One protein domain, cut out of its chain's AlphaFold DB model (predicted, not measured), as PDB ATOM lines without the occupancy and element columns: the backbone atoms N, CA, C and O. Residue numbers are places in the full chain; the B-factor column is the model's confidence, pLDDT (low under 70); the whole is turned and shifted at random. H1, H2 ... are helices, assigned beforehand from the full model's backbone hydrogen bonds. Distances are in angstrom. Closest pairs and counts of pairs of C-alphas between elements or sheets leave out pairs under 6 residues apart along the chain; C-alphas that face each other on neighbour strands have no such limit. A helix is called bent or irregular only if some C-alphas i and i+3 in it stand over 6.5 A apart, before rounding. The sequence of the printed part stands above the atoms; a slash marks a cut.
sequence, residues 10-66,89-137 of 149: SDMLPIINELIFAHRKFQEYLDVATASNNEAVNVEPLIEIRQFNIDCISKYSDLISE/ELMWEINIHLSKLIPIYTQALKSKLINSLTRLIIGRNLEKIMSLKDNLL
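Overview. This is residues 10 to 66 and 89 to 137 of the 149 residues of an uncharacterized protein of Saprospiraceae bacterium (UniProt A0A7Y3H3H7). Four long helices stand side by side in an elongated bundle built of two helical hairpins, H1 with H2 and H3 with H4. Seen end on they make a four-cornered ring, H1, H2, H4, H3, neighbours running opposite ways; H3 bends on the way. The printed part has 106 residues, with four named helices in the order H1, H2, H3, H4 and no named strand: all helix. It is compact, with a radius of gyration of the C-alphas of 14.2 A and spans of 44 by 26 by 17 A.

Along the chain. H1, the longest helix, is residues 10 to 36, 39.9 A from C-alpha 10 at (-22.954, -22.415, -12.242). H2 is residues 40 to 64, 37.4 A. H1 and H2 are irregular: C-alphas 11 and 14 are 7.0 A apart, C-alphas 41 and 44 7.1 A. H3, residues 89 to 110, was assigned as one helix by its hydrogen bonds but is bent, with C-alphas 100 and 103 6.6 A apart; its arms are H3a, residues 89 to 100, 16.9 A, and H3b, residues 103 to 110, 10.6 A. H4, residues 116 to 137, runs 32.4 A to C-alpha 137 at (-55.466, -9.239, -29.633).

Arrangement. H1 and H2, a hairpin, touch at a shallow tilt of 22 degrees; their closest C-alphas, of Ile 20 and Ile 57, are 5.5 A apart. H1 touches H3b with residues 15 to 19 alone, closest at the C-alphas of Ile 15 and Ala 108, 6.1 A. H2 touches H4, closest at the C-alphas of Cys 56 and Asn 125, 7.4 A. H1 and H4 are apart. Every O i to N i+4 pair is within hydrogen-bond range in H3a and H3b; in H1 21 of 23, in H2 18 of 21 and in H4 17 of 18.

Size, cuts and confidence. Residues 67 to 88 are not printed; C-alphas 66 and 89 are 41.7 A apart across the cut. The mean pLDDT of the printed part is 89.1, with residues 37 to 41 and 66 under 70.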
ATOM      1  N   SER A  10     -23.620 -23.715 -12.103       77.12
ATOM      2  CA  SER A  10     -22.954 -22.415 -12.242       77.12
ATOM      3  C   SER A  10     -23.064 -21.811 -13.640       77.12
ATOM      4  O   SER A  10     -23.147 -20.597 -13.779       77.12
ATOM      5  N   ASP A  11     -23.085 -22.653 -14.672       82.44
ATOM      6  CA  ASP A  11     -22.967 -22.211 -16.062       82.44
ATOM      7  C   ASP A  11     -24.330 -21.773 -16.623       82.44
ATOM      8  O   ASP A  11     -24.400 -20.971 -17.552       82.44
ATOM      9  N   MET A  12     -25.428 -22.264 -16.031       85.44
ATOM     10  CA  MET A  12     -26.794 -21.844 -16.364       85.44
ATOM     11  C   MET A  12     -27.243 -20.584 -15.612       85.44
ATOM     12  O   MET A  12     -28.167 -19.921 -16.078       85.44
ATOM     13  N   LEU A  13     -26.596 -20.230 -14.490       87.12
ATOM     14  CA  LEU A  13     -26.973 -19.087 -13.643       87.12
ATOM     15  C   LEU A  13     -27.178 -17.781 -14.427       87.12
ATOM     16  O   LEU A  13     -28.231 -17.173 -14.242       87.12
ATOM     17  N   PRO A  14     -26.259 -17.344 -15.316       90.12
ATOM     18  CA  PRO A  14     -26.438 -16.083 -16.035       90.12
ATOM     19  C   PRO A  14     -27.718 -16.063 -16.875       90.12
ATOM     20  O   PRO A  14     -28.423 -15.062 -16.901       90.12
ATOM     21  N   ILE A  15     -28.051 -17.193 -17.501       92.38
ATOM     22  CA  ILE A  15     -29.199 -17.306 -18.405       92.38
ATOM     23  C   ILE A  15     -30.513 -17.315 -17.623       92.38
ATOM     24  O   ILE A  15     -31.479 -16.664 -18.009       92.38
ATOM     25  N   ILE A  16     -30.553 -18.038 -16.502       92.88
ATOM     26  CA  ILE A  16     -31.745 -18.062 -15.650       92.88
ATOM     27  C   ILE A  16     -31.952 -16.708 -14.965       92.88
ATOM     28  O   ILE A  16     -33.082 -16.234 -14.893       92.88
ATOM     29  N   ASN A  17     -30.877 -16.038 -14.545       91.62
ATOM     30  CA  ASN A  17     -30.956 -14.687 -13.989       91.62
ATOM     31  C   ASN A  17     -31.454 -13.660 -15.012       91.62
ATOM     32  O   ASN A  17     -32.232 -12.782 -14.647       91.62
ATOM     33  N   GLU A  18     -31.057 -13.780 -16.280       94.00
ATOM     34  CA  GLU A  18     -31.565 -12.926 -17.359       94.00
ATOM     35  C   GLU A  18     -33.083 -13.097 -17.546       94.00
ATOM     36  O   GLU A  18     -33.813 -12.105 -17.613       94.00
ATOM     37  N   LEU A  19     -33.580 -14.340 -17.529       95.31
ATOM     38  CA  LEU A  19     -35.018 -14.628 -17.568       95.31
ATOM     39  C   LEU A  19     -35.750 -14.043 -16.350       95.31
ATOM     40  O   LEU A  19     -36.763 -13.362 -16.515       95.31
ATOM     41  N   ILE A  20     -35.231 -14.248 -15.134       94.88
ATOM     42  CA  ILE A  20     -35.812 -13.685 -13.901       94.88
ATOM     43  C   ILE A  20     -35.879 -12.159 -13.985       94.88
ATOM     44  O   ILE A  20     -36.909 -11.567 -13.667       94.88
ATOM     45  N   PHE A  21     -34.797 -11.513 -14.416       94.44
ATOM     46  CA  PHE A  21     -34.729 -10.060 -14.535       94.44
ATOM     47  C   PHE A  21     -35.763  -9.518 -15.527       94.44
ATOM     48  O   PHE A  21     -36.464  -8.552 -15.221       94.44
ATOM     49  N   ALA A  22     -35.908 -10.163 -16.685       95.00
ATOM     50  CA  ALA A  22     -36.901  -9.787 -17.683       95.00
ATOM     51  C   ALA A  22     -38.338  -9.893 -17.142       95.00
ATOM     52  O   ALA A  22     -39.130  -8.964 -17.302       95.00
ATOM     53  N   HIS A  23     -38.652 -10.983 -16.437       96.44
ATOM     54  CA  HIS A  23     -39.962 -11.170 -15.811       96.44
ATOM     55  C   HIS A  23     -40.232 -10.190 -14.665       96.44
ATOM     56  O   HIS A  23     -41.359  -9.723 -14.522       96.44
ATOM     57  N   ARG A  24     -39.218  -9.820 -13.874       94.38
ATOM     58  CA  ARG A  24     -39.357  -8.779 -12.839       94.38
ATOM     59  C   ARG A  24     -39.661  -7.413 -13.446       94.38
ATOM     60  O   ARG A  24     -40.598  -6.760 -13.006       94.38
ATOM     61  N   LYS A  25     -38.958  -7.027 -14.513       92.75
ATOM     62  CA  LYS A  25     -39.272  -5.795 -15.256       92.75
ATOM     63  C   LYS A  25     -40.686  -5.801 -15.829       92.75
ATOM     64  O   LYS A  25     -41.347  -4.767 -15.852       92.75
ATOM     65  N   PHE A  26     -41.154  -6.951 -16.308       95.19
ATOM     66  CA  PHE A  26     -42.532  -7.069 -16.763       95.19
ATOM     67  C   PHE A  26     -43.529  -6.995 -15.598       95.19
ATOM     68  O   PHE A  26     -44.554  -6.337 -15.733       95.19
ATOM     69  N   GLN A  27     -43.202  -7.572 -14.437       93.94
ATOM     70  CA  GLN A  27     -44.025  -7.459 -13.230       93.94
ATOM     71  C   GLN A  27     -44.208  -6.001 -12.803       93.94
ATOM     72  O   GLN A  27     -45.332  -5.594 -12.539       93.94
ATOM     73  N   GLU A  28     -43.132  -5.210 -12.800       90.50
ATOM     74  CA  GLU A  28     -43.189  -3.778 -12.477       90.50
ATOM     75  C   GLU A  28     -44.179  -3.033 -13.384       90.50
ATOM     76  O   GLU A  28     -44.969  -2.216 -12.911       90.50
ATOM     77  N   TYR A  29     -44.181  -3.351 -14.681       90.31
ATOM     78  CA  TYR A  29     -45.158  -2.808 -15.622       90.31
ATOM     79  C   TYR A  29     -46.590  -3.266 -15.293       90.31
ATOM     80  O   TYR A  29     -47.498  -2.437 -15.227       90.31
ATOM     81  N   LEU A  30     -46.797  -4.565 -15.043       90.25
ATOM     82  CA  LEU A  30     -48.115  -5.125 -14.720       90.25
ATOM     83  C   LEU A  30     -48.696  -4.549 -13.423       90.25
ATOM     84  O   LEU A  30     -49.905  -4.335 -13.335       90.25
ATOM     85  N   ASP A  31     -47.861  -4.280 -12.423       87.25
ATOM     86  CA  ASP A  31     -48.300  -3.700 -11.157       87.25
ATOM     87  C   ASP A  31     -48.768  -2.249 -11.341       87.25
ATOM     88  O   ASP A  31     -49.818  -1.875 -10.813       87.25
ATOM     89  N   VAL A  32     -48.071  -1.451 -12.160       85.19
ATOM     90  CA  VAL A  32     -48.522  -0.090 -12.506       85.19
ATOM     91  C   VAL A  32     -49.792  -0.114 -13.357       85.19
ATOM     92  O   VAL A  32     -50.713   0.668 -13.107       85.19
ATOM     93  N   ALA A  33     -49.869  -1.029 -14.325       83.62
ATOM     94  CA  ALA A  33     -51.054  -1.232 -15.150       83.62
ATOM     95  C   ALA A  33     -52.291  -1.578 -14.310       83.62
ATOM     96  O   ALA A  33     -53.343  -0.969 -14.488       83.62
ATOM     97  N   THR A  34     -52.140  -2.496 -13.354       82.06
ATOM     98  CA  THR A  34     -53.225  -2.908 -12.449       82.06
ATOM     99  C   THR A  34     -53.657  -1.763 -11.540       82.06
ATOM    100  O   THR A  34     -54.846  -1.538 -11.357       82.06
ATOM    101  N   ALA A  35     -52.710  -0.997 -10.989       78.50
ATOM    102  CA  ALA A  35     -53.039   0.140 -10.129       78.50
ATOM    103  C   ALA A  35     -53.798   1.261 -10.867       78.50
ATOM    104  O   ALA A  35     -54.500   2.047 -10.233       78.50
ATOM    105  N   SER A  36     -53.653   1.342 -12.194       73.19
ATOM    106  CA  SER A  36     -54.200   2.422 -13.025       73.19
ATOM    107  C   SER A  36     -55.477   2.036 -13.786       73.19
ATOM    108  O   SER A  36     -56.081   2.898 -14.428       73.19
ATOM    109  N   ASN A  37     -55.898   0.766 -13.748       69.00
ATOM    110  CA  ASN A  37     -57.003   0.263 -14.563       69.00
ATOM    111  C   ASN A  37     -57.917  -0.676 -13.755       69.00
ATOM    112  O   ASN A  37     -57.471  -1.697 -13.243       69.00
ATOM    113  N   ASN A  38     -59.201  -0.318 -13.661       65.38
ATOM    114  CA  ASN A  38     -60.232  -1.063 -12.927       65.38
ATOM    115  C   ASN A  38     -61.369  -1.550 -13.845       65.38
ATOM    116  O   ASN A  38     -62.449  -1.893 -13.365       65.38
ATOM    117  N   GLU A  39     -61.178  -1.539 -15.165       67.75
ATOM    118  CA  GLU A  39     -62.220  -1.978 -16.091       67.75
ATOM    119  C   GLU A  39     -62.421  -3.491 -16.016       67.75
ATOM    120  O   GLU A  39     -61.504  -4.261 -16.296       67.75
ATOM    121  N   ALA A  40     -63.650  -3.921 -15.713       65.81
ATOM    122  CA  ALA A  40     -64.005  -5.332 -15.539       65.81
ATOM    123  C   ALA A  40     -63.604  -6.227 -16.727       65.81
ATOM    124  O   ALA A  40     -63.260  -7.388 -16.531       65.81
ATOM    125  N   VAL A  41     -63.601  -5.679 -17.948       69.12
ATOM    126  CA  VAL A  41     -63.261  -6.403 -19.187       69.12
ATOM    127  C   VAL A  41     -61.776  -6.789 -19.250       69.12
ATOM    128  O   VAL A  41     -61.417  -7.787 -19.865       69.12
ATOM    129  N   ASN A  42     -60.916  -6.025 -18.573       73.69
ATOM    130  CA  ASN A  42     -59.463  -6.193 -18.581       73.69
ATOM    131  C   ASN A  42     -58.940  -6.971 -17.364       73.69
ATOM    132  O   ASN A  42     -57.778  -7.377 -17.356       73.69
ATOM    133  N   VAL A  43     -59.778  -7.188 -16.344       79.00
ATOM    134  CA  VAL A  43     -59.370  -7.803 -15.070       79.00
ATOM    135  C   VAL A  43     -58.913  -9.247 -15.259       79.00
ATOM    136  O   VAL A  43     -57.828  -9.597 -14.803       79.00
ATOM    137  N   GLU A  44     -59.696 -10.078 -15.950       81.50
ATOM    138  CA  GLU A  44     -59.395 -11.512 -16.065       81.50
ATOM    139  C   GLU A  44     -58.104 -11.788 -16.864       81.50
ATOM    140  O   GLU A  44     -57.217 -12.465 -16.334       81.50
ATOM    141  N   PRO A  45     -57.897 -11.202 -18.067       85.25
ATOM    142  CA  PRO A  45     -56.631 -11.362 -18.787       85.25
ATOM    143  C   PRO A  45     -55.433 -10.848 -17.981       85.25
ATOM    144  O   PRO A  45     -54.357 -11.449 -17.995       85.25
ATOM    145  N   LEU A  46     -55.607  -9.746 -17.244       87.44
ATOM    146  CA  LEU A  46     -54.546  -9.172 -16.424       87.44
ATOM    147  C   LEU A  46     -54.176 -10.078 -15.242       87.44
ATOM    148  O   LEU A  46     -52.989 -10.231 -14.945       87.44
ATOM    149  N   ILE A  47     -55.158 -10.709 -14.588       88.12
ATOM    150  CA  ILE A  47     -54.921 -11.704 -13.532       88.12
ATOM    151  C   ILE A  47     -54.160 -12.905 -14.095       88.12
ATOM    152  O   ILE A  47     -53.135 -13.285 -13.523       88.12
ATOM    153  N   GLU A  48     -54.606 -13.468 -15.224       91.19
ATOM    154  CA  GLU A  48     -53.953 -14.628 -15.843       91.19
ATOM    155  C   GLU A  48     -52.481 -14.329 -16.170       91.19
ATOM    156  O   GLU A  48     -51.582 -15.103 -15.826       91.19
ATOM    157  N   ILE A  49     -52.214 -13.175 -16.785       93.81
ATOM    158  CA  ILE A  49     -50.862 -12.768 -17.186       93.81
ATOM    159  C   ILE A  49     -49.970 -12.521 -15.971       93.81
ATOM    160  O   ILE A  49     -48.806 -12.936 -15.970       93.81
ATOM    161  N   ARG A  50     -50.497 -11.887 -14.919       93.44
ATOM    162  CA  ARG A  50     -49.757 -11.670 -13.667       93.44
ATOM    163  C   ARG A  50     -49.419 -12.988 -12.989       93.44
ATOM    164  O   ARG A  50     -48.263 -13.183 -12.617       93.44
ATOM    165  N   GLN A  51     -50.380 -13.902 -12.876       94.38
ATOM    166  CA  GLN A  51     -50.143 -15.211 -12.274       94.38
ATOM    167  C   GLN A  51     -49.082 -15.989 -13.054       94.38
ATOM    168  O   GLN A  51     -48.122 -16.487 -12.469       94.38
ATOM    169  N   PHE A  52     -49.190 -16.017 -14.385       96.69
ATOM    170  CA  PHE A  52     -48.182 -16.635 -15.242       96.69
ATOM    171  C   PHE A  52     -46.782 -16.035 -15.026       96.69
ATOM    172  O   PHE A  52     -45.790 -16.768 -14.945       96.69
ATOM    173  N   ASN A  53     -46.684 -14.707 -14.926       97.00
ATOM    174  CA  ASN A  53     -45.413 -14.021 -14.729       97.00
ATOM    175  C   ASN A  53     -44.776 -14.368 -13.372       97.00
ATOM    176  O   ASN A  53     -43.582 -14.677 -13.311       97.00
ATOM    177  N   ILE A  54     -45.576 -14.386 -12.303       94.94
ATOM    178  CA  ILE A  54     -45.150 -14.791 -10.955       94.94
ATOM    179  C   ILE A  54     -44.673 -16.247 -10.953       94.94
ATOM    180  O   ILE A  54     -43.589 -16.537 -10.437       94.94
ATOM    181  N   ASP A  55     -45.421 -17.151 -11.588       95.69
ATOM    182  CA  ASP A  55     -45.057 -18.565 -11.693       95.69
ATOM    183  C   ASP A  55     -43.711 -18.755 -12.402       95.69
ATOM    184  O   ASP A  55     -42.912 -19.609 -12.007       95.69
ATOM    185  N   CYS A  56     -43.437 -17.963 -13.443       96.00
ATOM    186  CA  CYS A  56     -42.149 -17.983 -14.131       96.00
ATOM    187  C   CYS A  56     -41.012 -17.557 -13.199       96.00
ATOM    188  O   CYS A  56     -40.004 -18.259 -13.115       96.00
ATOM    189  N   ILE A  57     -41.179 -16.446 -12.473       94.81
ATOM    190  CA  ILE A  57     -40.180 -15.961 -11.507       94.81
ATOM    191  C   ILE A  57     -39.909 -17.036 -10.455       94.81
ATOM    192  O   ILE A  57     -38.747 -17.387 -10.249       94.81
ATOM    193  N   SER A  58     -40.959 -17.599  -9.848       92.19
ATOM    194  CA  SER A  58     -40.834 -18.637  -8.820       92.19
ATOM    195  C   SER A  58     -40.074 -19.851  -9.346       92.19
ATOM    196  O   SER A  58     -39.048 -20.229  -8.785       92.19
ATOM    197  N   LYS A  59     -40.509 -20.416 -10.482       92.00
ATOM    198  CA  LYS A  59     -39.875 -21.605 -11.074       92.00
ATOM    199  C   LYS A  59     -38.411 -21.356 -11.418       92.00
ATOM    200  O   LYS A  59     -37.572 -22.222 -11.189       92.00
ATOM    201  N   TYR A  60     -38.077 -20.196 -11.979       92.56
ATOM    202  CA  TYR A  60     -36.689 -19.878 -12.309       92.56
ATOM    203  C   TYR A  60     -35.830 -19.649 -11.069       92.56
ATOM    204  O   TYR A  60     -34.684 -20.099 -11.055       92.56
ATOM    205  N   SER A  61     -36.374 -19.022 -10.026       90.31
ATOM    206  CA  SER A  61     -35.702 -18.926  -8.731       90.31
ATOM    207  C   SER A  61     -35.420 -20.314  -8.152       90.31
ATOM    208  O   SER A  61     -34.272 -20.589  -7.806       90.31
ATOM    209  N   ASP A  62     -36.389 -21.232  -8.168       87.50
ATOM    210  CA  ASP A  62     -36.208 -22.609  -7.687       87.50
ATOM    211  C   ASP A  62     -35.091 -23.355  -8.433       87.50
ATOM    212  O   ASP A  62     -34.288 -24.076  -7.831       87.50
ATOM    213  N   LEU A  63     -34.958 -23.131  -9.746       86.00
ATOM    214  CA  LEU A  63     -33.899 -23.740 -10.556       86.00
ATOM    215  C   LEU A  63     -32.485 -23.303 -10.158       86.00
ATOM    216  O   LEU A  63     -31.527 -24.028 -10.444       86.00
ATOM    217  N   ILE A  64     -32.319 -22.186  -9.451       84.19
ATOM    218  CA  ILE A  64     -31.010 -21.681  -9.001       84.19
ATOM    219  C   ILE A  64     -30.804 -21.762  -7.475       84.19
ATOM    220  O   ILE A  64     -29.697 -21.515  -7.003       84.19
ATOM    221  N   SER A  65     -31.807 -22.219  -6.718       71.31
ATOM    222  CA  SER A  65     -31.754 -22.429  -5.263       71.31
ATOM    223  C   SER A  65     -30.903 -23.639  -4.811       71.31
ATOM    224  O   SER A  65     -31.292 -24.794  -4.981       71.31
ATOM    225  N   GLU A  66     -29.742 -23.354  -4.214       54.41
ATOM    226  CA  GLU A  66     -29.034 -24.113  -3.142       54.41
ATOM    227  C   GLU A  66     -28.121 -23.154  -2.348       54.41
ATOM    228  O   GLU A  66     -27.841 -23.347  -1.171       54.41
ATOM    229  N   GLU A  89     -55.650   1.144 -24.597       78.19
ATOM    230  CA  GLU A  89     -54.450   0.543 -25.198       78.19
ATOM    231  C   GLU A  89     -53.739  -0.443 -24.259       78.19
ATOM    232  O   GLU A  89     -52.711  -1.017 -24.617       78.19
ATOM    233  N   LEU A  90     -54.286  -0.698 -23.064       83.25
ATOM    234  CA  LEU A  90     -53.608  -1.514 -22.055       83.25
ATOM    235  C   LEU A  90     -53.242  -2.916 -22.574       83.25
ATOM    236  O   LEU A  90     -52.105  -3.357 -22.409       83.25
ATOM    237  N   MET A  91     -54.181  -3.620 -23.213       86.00
ATOM    238  CA  MET A  91     -53.924  -4.969 -23.739       86.00
ATOM    239  C   MET A  91     -52.891  -4.963 -24.871       86.00
ATOM    240  O   MET A  91     -52.083  -5.888 -24.980       86.00
ATOM    241  N   TRP A  92     -52.866  -3.897 -25.673       87.06
ATOM    242  CA  TRP A  92     -51.869  -3.700 -26.721       87.06
ATOM    243  C   TRP A  92     -50.468  -3.487 -26.132       87.06
ATOM    244  O   TRP A  92     -49.505  -4.132 -26.544       87.06
ATOM    245  N   GLU A  93     -50.350  -2.653 -25.104       88.31
ATOM    246  CA  GLU A  93     -49.082  -2.429 -24.413       88.31
ATOM    247  C   GLU A  93     -48.588  -3.695 -23.689       88.31
ATOM    248  O   GLU A  93     -47.413  -4.062 -23.798       88.31
ATOM    249  N   ILE A  94     -49.480  -4.454 -23.042       90.75
ATOM    250  CA  ILE A  94     -49.146  -5.773 -22.481       90.75
ATOM    251  C   ILE A  94     -48.630  -6.715 -23.581       90.75
ATOM    252  O   ILE A  94     -47.620  -7.397 -23.384       90.75
ATOM    253  N   ASN A  95     -49.261  -6.725 -24.759       92.00
ATOM    254  CA  ASN A  95     -48.818  -7.517 -25.909       92.00
ATOM    255  C   ASN A  95     -47.393  -7.149 -26.364       92.00
ATOM    256  O   ASN A  95     -46.559  -8.028 -26.624       92.00
ATOM    257  N   ILE A  96     -47.080  -5.850 -26.405       92.12
ATOM    258  CA  ILE A  96     -45.734  -5.344 -26.702       92.12
ATOM    259  C   ILE A  96     -44.739  -5.834 -25.645       92.12
ATOM    260  O   ILE A  96     -43.648  -6.302 -25.985       92.12
ATOM    261  N   HIS A  97     -45.094  -5.754 -24.364       92.69
ATOM    262  CA  HIS A  97     -44.231  -6.196 -23.273       92.69
ATOM    263  C   HIS A  97     -43.981  -7.713 -23.289       92.69
ATOM    264  O   HIS A  97     -42.830  -8.131 -23.146       92.69
ATOM    265  N   LEU A  98     -44.996  -8.532 -23.574       94.38
ATOM    266  CA  LEU A  98     -44.831  -9.971 -23.810       94.38
ATOM    267  C   LEU A  98     -43.915 -10.249 -25.009       94.38
ATOM    268  O   LEU A  98     -43.025 -11.098 -24.936       94.38
ATOM    269  N   SER A  99     -44.062  -9.488 -26.097       94.62
ATOM    270  CA  SER A  99     -43.216  -9.628 -27.291       94.62
ATOM    271  C   SER A  99     -41.733  -9.369 -27.004       94.62
ATOM    272  O   SER A  99     -40.873 -10.020 -27.598       94.62
ATOM    273  N   LYS A 100     -41.413  -8.477 -26.055       95.38
ATOM    274  CA  LYS A 100     -40.028  -8.208 -25.625       95.38
ATOM    275  C   LYS A 100     -39.379  -9.397 -24.900       95.38
ATOM    276  O   LYS A 100     -38.153  -9.477 -24.880       95.38
ATOM    277  N   LEU A 101     -40.156 -10.336 -24.350       96.31
ATOM    278  CA  LEU A 101     -39.628 -11.538 -23.685       96.31
ATOM    279  C   LEU A 101     -39.169 -12.613 -24.686       96.31
ATOM    280  O   LEU A 101     -38.201 -13.326 -24.427       96.31
ATOM    281  N   ILE A 102     -39.821 -12.711 -25.848       96.56
ATOM    282  CA  ILE A 102     -39.554 -13.729 -26.882       96.56
ATOM    283  C   ILE A 102     -38.066 -13.850 -27.269       96.56
ATOM    284  O   ILE A 102     -37.552 -14.978 -27.281       96.56
ATOM    285  N   PRO A 103     -37.327 -12.764 -27.584       97.38
ATOM    286  CA  PRO A 103     -35.915 -12.882 -27.949       97.38
ATOM    287  C   PRO A 103     -35.050 -13.447 -26.813       97.38
ATOM    288  O   PRO A 103     -34.165 -14.259 -27.081       97.38
ATOM    289  N   ILE A 104     -35.348 -13.102 -25.555       97.25
ATOM    290  CA  ILE A 104     -34.618 -13.572 -24.365       97.25
ATOM    291  C   ILE A 104     -34.802 -15.085 -24.202       97.25
ATOM    292  O   ILE A 104     -33.841 -15.842 -24.058       97.25
ATOM    293  N   TYR A 105     -36.044 -15.552 -24.333       97.94
ATOM    294  CA  TYR A 105     -36.375 -16.976 -24.332       97.94
ATOM    295  C   TYR A 105     -35.701 -17.736 -25.475       97.94
ATOM    296  O   TYR A 105     -35.128 -18.809 -25.275       97.94
ATOM    297  N   THR A 106     -35.722 -17.166 -26.677       97.06
ATOM    298  CA  THR A 106     -35.093 -17.764 -27.861       97.06
ATOM    299  C   THR A 106     -33.581 -17.901 -27.676       97.06
ATOM    300  O   THR A 106     -32.996 -18.926 -28.035       97.06
ATOM    301  N   GLN A 107     -32.934 -16.890 -27.093       95.94
ATOM    302  CA  GLN A 107     -31.510 -16.923 -26.768       95.94
ATOM    303  C   GLN A 107     -31.201 -17.983 -25.705       95.94
ATOM    304  O   GLN A 107     -30.265 -18.768 -25.882       95.94
ATOM    305  N   ALA A 108     -32.019 -18.071 -24.653       94.94
ATOM    306  CA  ALA A 108     -31.875 -19.092 -23.623       94.94
ATOM    307  C   ALA A 108     -31.975 -20.512 -24.210       94.94
ATOM    308  O   ALA A 108     -31.102 -21.346 -23.970       94.94
ATOM    309  N   LEU A 109     -32.967 -20.782 -25.065       95.94
ATOM    310  CA  LEU A 109     -33.154 -22.094 -25.705       95.94
ATOM    311  C   LEU A 109     -31.991 -22.504 -26.621       95.94
ATOM    312  O   LEU A 109     -31.666 -23.691 -26.711       95.94
ATOM    313  N   LYS A 110     -31.333 -21.537 -27.274       94.06
ATOM    314  CA  LYS A 110     -30.136 -21.776 -28.098       94.06
ATOM    315  C   LYS A 110     -28.891 -22.085 -27.266       94.06
ATOM    316  O   LYS A 110     -27.917 -22.621 -27.800       94.06
ATOM    317  N   SER A 111     -28.897 -21.766 -25.973       91.69
ATOM    318  CA  SER A 111     -27.733 -21.970 -25.125       91.69
ATOM    319  C   SER A 111     -27.432 -23.452 -24.900       91.69
ATOM    320  O   SER A 111     -28.275 -24.253 -24.480       91.69
ATOM    321  N   LYS A 112     -26.164 -23.809 -25.115       90.00
ATOM    322  CA  LYS A 112     -25.615 -25.134 -24.801       90.00
ATOM    323  C   LYS A 112     -25.368 -25.342 -23.307       90.00
ATOM    324  O   LYS A 112     -24.980 -26.442 -22.943       90.00
ATOM    325  N   LEU A 113     -25.561 -24.316 -22.474       87.94
ATOM    326  CA  LEU A 113     -25.301 -24.350 -21.028       87.94
ATOM    327  C   LEU A 113     -26.529 -24.771 -20.209       87.94
ATOM    328  O   LEU A 113     -26.424 -25.020 -19.013       87.94
ATOM    329  N   ILE A 114     -27.692 -24.887 -20.854       89.06
ATOM    330  CA  ILE A 114     -28.939 -25.300 -20.213       89.06
ATOM    331  C   ILE A 114     -29.151 -26.804 -20.397       89.06
ATOM    332  O   ILE A 114     -29.079 -27.315 -21.516       89.06
ATOM    333  N   ASN A 115     -29.457 -27.504 -19.300       87.56
ATOM    334  CA  ASN A 115     -29.814 -28.922 -19.330       87.56
ATOM    335  C   ASN A 115     -31.211 -29.151 -19.952       87.56
ATOM    336  O   ASN A 115     -32.027 -28.236 -20.055       87.56
ATOM    337  N   SER A 116     -31.516 -30.390 -20.343       89.19
ATOM    338  CA  SER A 116     -32.766 -30.717 -21.045       89.19
ATOM    339  C   SER A 116     -34.038 -30.384 -20.257       89.19
ATOM    340  O   SER A 116     -35.009 -29.927 -20.855       89.19
ATOM    341  N   LEU A 117     -34.040 -30.571 -18.932       90.06
ATOM    342  CA  LEU A 117     -35.204 -30.275 -18.089       90.06
ATOM    343  C   LEU A 117     -35.469 -28.768 -18.031       90.06
ATOM    344  O   LEU A 117     -36.584 -28.323 -18.283       90.06
ATOM    345  N   THR A 118     -34.440 -27.968 -17.758       91.12
ATOM    346  CA  THR A 118     -34.563 -26.508 -17.749       91.12
ATOM    347  C   THR A 118     -34.946 -25.977 -19.130       91.12
ATOM    348  O   THR A 118     -35.785 -25.086 -19.232       91.12
ATOM    349  N   ARG A 119     -34.407 -26.564 -20.205       93.88
ATOM    350  CA  ARG A 119     -34.787 -26.214 -21.578       93.88
ATOM    351  C   ARG A 119     -36.268 -26.491 -21.849       93.88
ATOM    352  O   ARG A 119     -36.918 -25.662 -22.473       93.88
ATOM    353  N   LEU A 120     -36.803 -27.608 -21.353       94.88
ATOM    354  CA  LEU A 120     -38.229 -27.930 -21.456       94.88
ATOM    355  C   LEU A 120     -39.102 -26.905 -20.716       94.88
ATOM    356  O   LEU A 120     -40.119 -26.478 -21.255       94.88
ATOM    357  N   ILE A 121     -38.700 -26.487 -19.510       94.50
ATOM    358  CA  ILE A 121     -39.416 -25.459 -18.732       94.50
ATOM    359  C   ILE A 121     -39.452 -24.133 -19.502       94.50
ATOM    360  O   ILE A 121     -40.522 -23.561 -19.689       94.50
ATOM    361  N   ILE A 122     -38.296 -23.679 -19.999       96.94
ATOM    362  CA  ILE A 122     -38.187 -22.444 -20.791       96.94
ATOM    363  C   ILE A 122     -39.034 -22.545 -22.066       96.94
ATOM    364  O   ILE A 122     -39.738 -21.599 -22.402       96.94
ATOM    365  N   GLY A 123     -39.010 -23.691 -22.751       97.38
ATOM    366  CA  GLY A 123     -39.802 -23.921 -23.963       97.38
ATOM    367  C   GLY A 123     -41.305 -23.799 -23.716       97.38
ATOM    368  O   GLY A 123     -41.974 -23.036 -24.403       97.38
ATOM    369  N   ARG A 124     -41.820 -24.459 -22.674       97.56
ATOM    370  CA  ARG A 124     -43.243 -24.374 -22.298       97.56
ATOM    371  C   ARG A 124     -43.671 -22.957 -21.925       97.56
ATOM    372  O   ARG A 124     -44.759 -22.517 -22.281       97.56
ATOM    373  N   ASN A 125     -42.816 -22.234 -21.211       97.44
ATOM    374  CA  ASN A 125     -43.100 -20.851 -20.845       97.44
ATOM    375  C   ASN A 125     -43.092 -19.929 -22.082       97.44
ATOM    376  O   ASN A 125     -43.931 -19.037 -22.162       97.44
ATOM    377  N   LEU A 126     -42.222 -20.171 -23.076       98.00
ATOM    378  CA  LEU A 126     -42.260 -19.457 -24.360       98.00
ATOM    379  C   LEU A 126     -43.567 -19.722 -25.121       98.00
ATOM    380  O   LEU A 126     -44.194 -18.777 -25.591       98.00
ATOM    381  N   GLU A 127     -43.999 -20.981 -25.210       97.06
ATOM    382  CA  GLU A 127     -45.282 -21.342 -25.831       97.06
ATOM    383  C   GLU A 127     -46.453 -20.630 -25.142       97.06
ATOM    384  O   GLU A 127     -47.326 -20.073 -25.809       97.06
ATOM    385  N   LYS A 128     -46.445 -20.563 -23.803       96.62
ATOM    386  CA  LYS A 128     -47.473 -19.838 -23.048       96.62
ATOM    387  C   LYS A 128     -47.420 -18.327 -23.295       96.62
ATOM    388  O   LYS A 128     -48.481 -17.729 -23.435       96.62
ATOM    389  N   ILE A 129     -46.235 -17.715 -23.416       96.00
ATOM    390  CA  ILE A 129     -46.095 -16.298 -23.814       96.00
ATOM    391  C   ILE A 129     -46.742 -16.058 -25.179       96.00
ATOM    392  O   ILE A 129     -47.484 -15.092 -25.335       96.00
ATOM    393  N   MET A 130     -46.480 -16.932 -26.156       94.44
ATOM    394  CA  MET A 130     -47.071 -16.822 -27.493       94.44
ATOM    395  C   MET A 130     -48.597 -16.957 -27.440       94.44
ATOM    396  O   MET A 130     -49.297 -16.103 -27.967       94.44
ATOM    397  N   SER A 131     -49.112 -17.952 -26.714       92.62
ATOM    398  CA  SER A 131     -50.558 -18.143 -26.546       92.62
ATOM    399  C   SER A 131     -51.242 -16.953 -25.865       92.62
ATOM    400  O   SER A 131     -52.290 -16.515 -26.328       92.62
ATOM    401  N   LEU A 132     -50.658 -16.404 -24.792       91.75
ATOM    402  CA  LEU A 132     -51.189 -15.208 -24.129       91.75
ATOM    403  C   LEU A 132     -51.225 -14.021 -25.093       91.75
ATOM    404  O   LEU A 132     -52.213 -13.300 -25.157       91.75
ATOM    405  N   LYS A 133     -50.161 -13.842 -25.876       90.56
ATOM    406  CA  LYS A 133     -50.056 -12.769 -26.861       90.56
ATOM    407  C   LYS A 133     -51.154 -12.856 -27.927       90.56
ATOM    408  O   LYS A 133     -51.792 -11.844 -28.211       90.56
ATOM    409  N   ASP A 134     -51.379 -14.038 -28.488       86.06
ATOM    410  CA  ASP A 134     -52.385 -14.239 -29.536       86.06
ATOM    411  C   ASP A 134     -53.805 -13.998 -28.992       86.06
ATOM    412  O   ASP A 134     -54.604 -13.301 -29.620       86.06
ATOM    413  N   ASN A 135     -54.081 -14.463 -27.768       84.00
ATOM    414  CA  ASN A 135     -55.382 -14.305 -27.112       84.00
ATOM    415  C   ASN A 135     -55.692 -12.858 -26.685       84.00
ATOM    416  O   ASN A 135     -56.861 -12.502 -26.557       84.00
ATOM    417  N   LEU A 136     -54.675 -12.014 -26.468       82.38
ATOM    418  CA  LEU A 136     -54.868 -10.610 -26.077       82.38
ATOM    419  C   LEU A 136     -55.407  -9.727 -27.207       82.38
ATOM    420  O   LEU A 136     -56.099  -8.751 -26.935       82.38
ATOM    421  N   LEU A 137     -55.060 -10.032 -28.461       71.19
ATOM    422  CA  LEU A 137     -55.466  -9.239 -29.633       71.19
ATOM    423  C   LEU A 137     -56.616  -9.880 -30.409       71.19
ATOM    424  O   LEU A 137     -57.308  -9.207 -31.173       71.19
TER     425      LEU A 137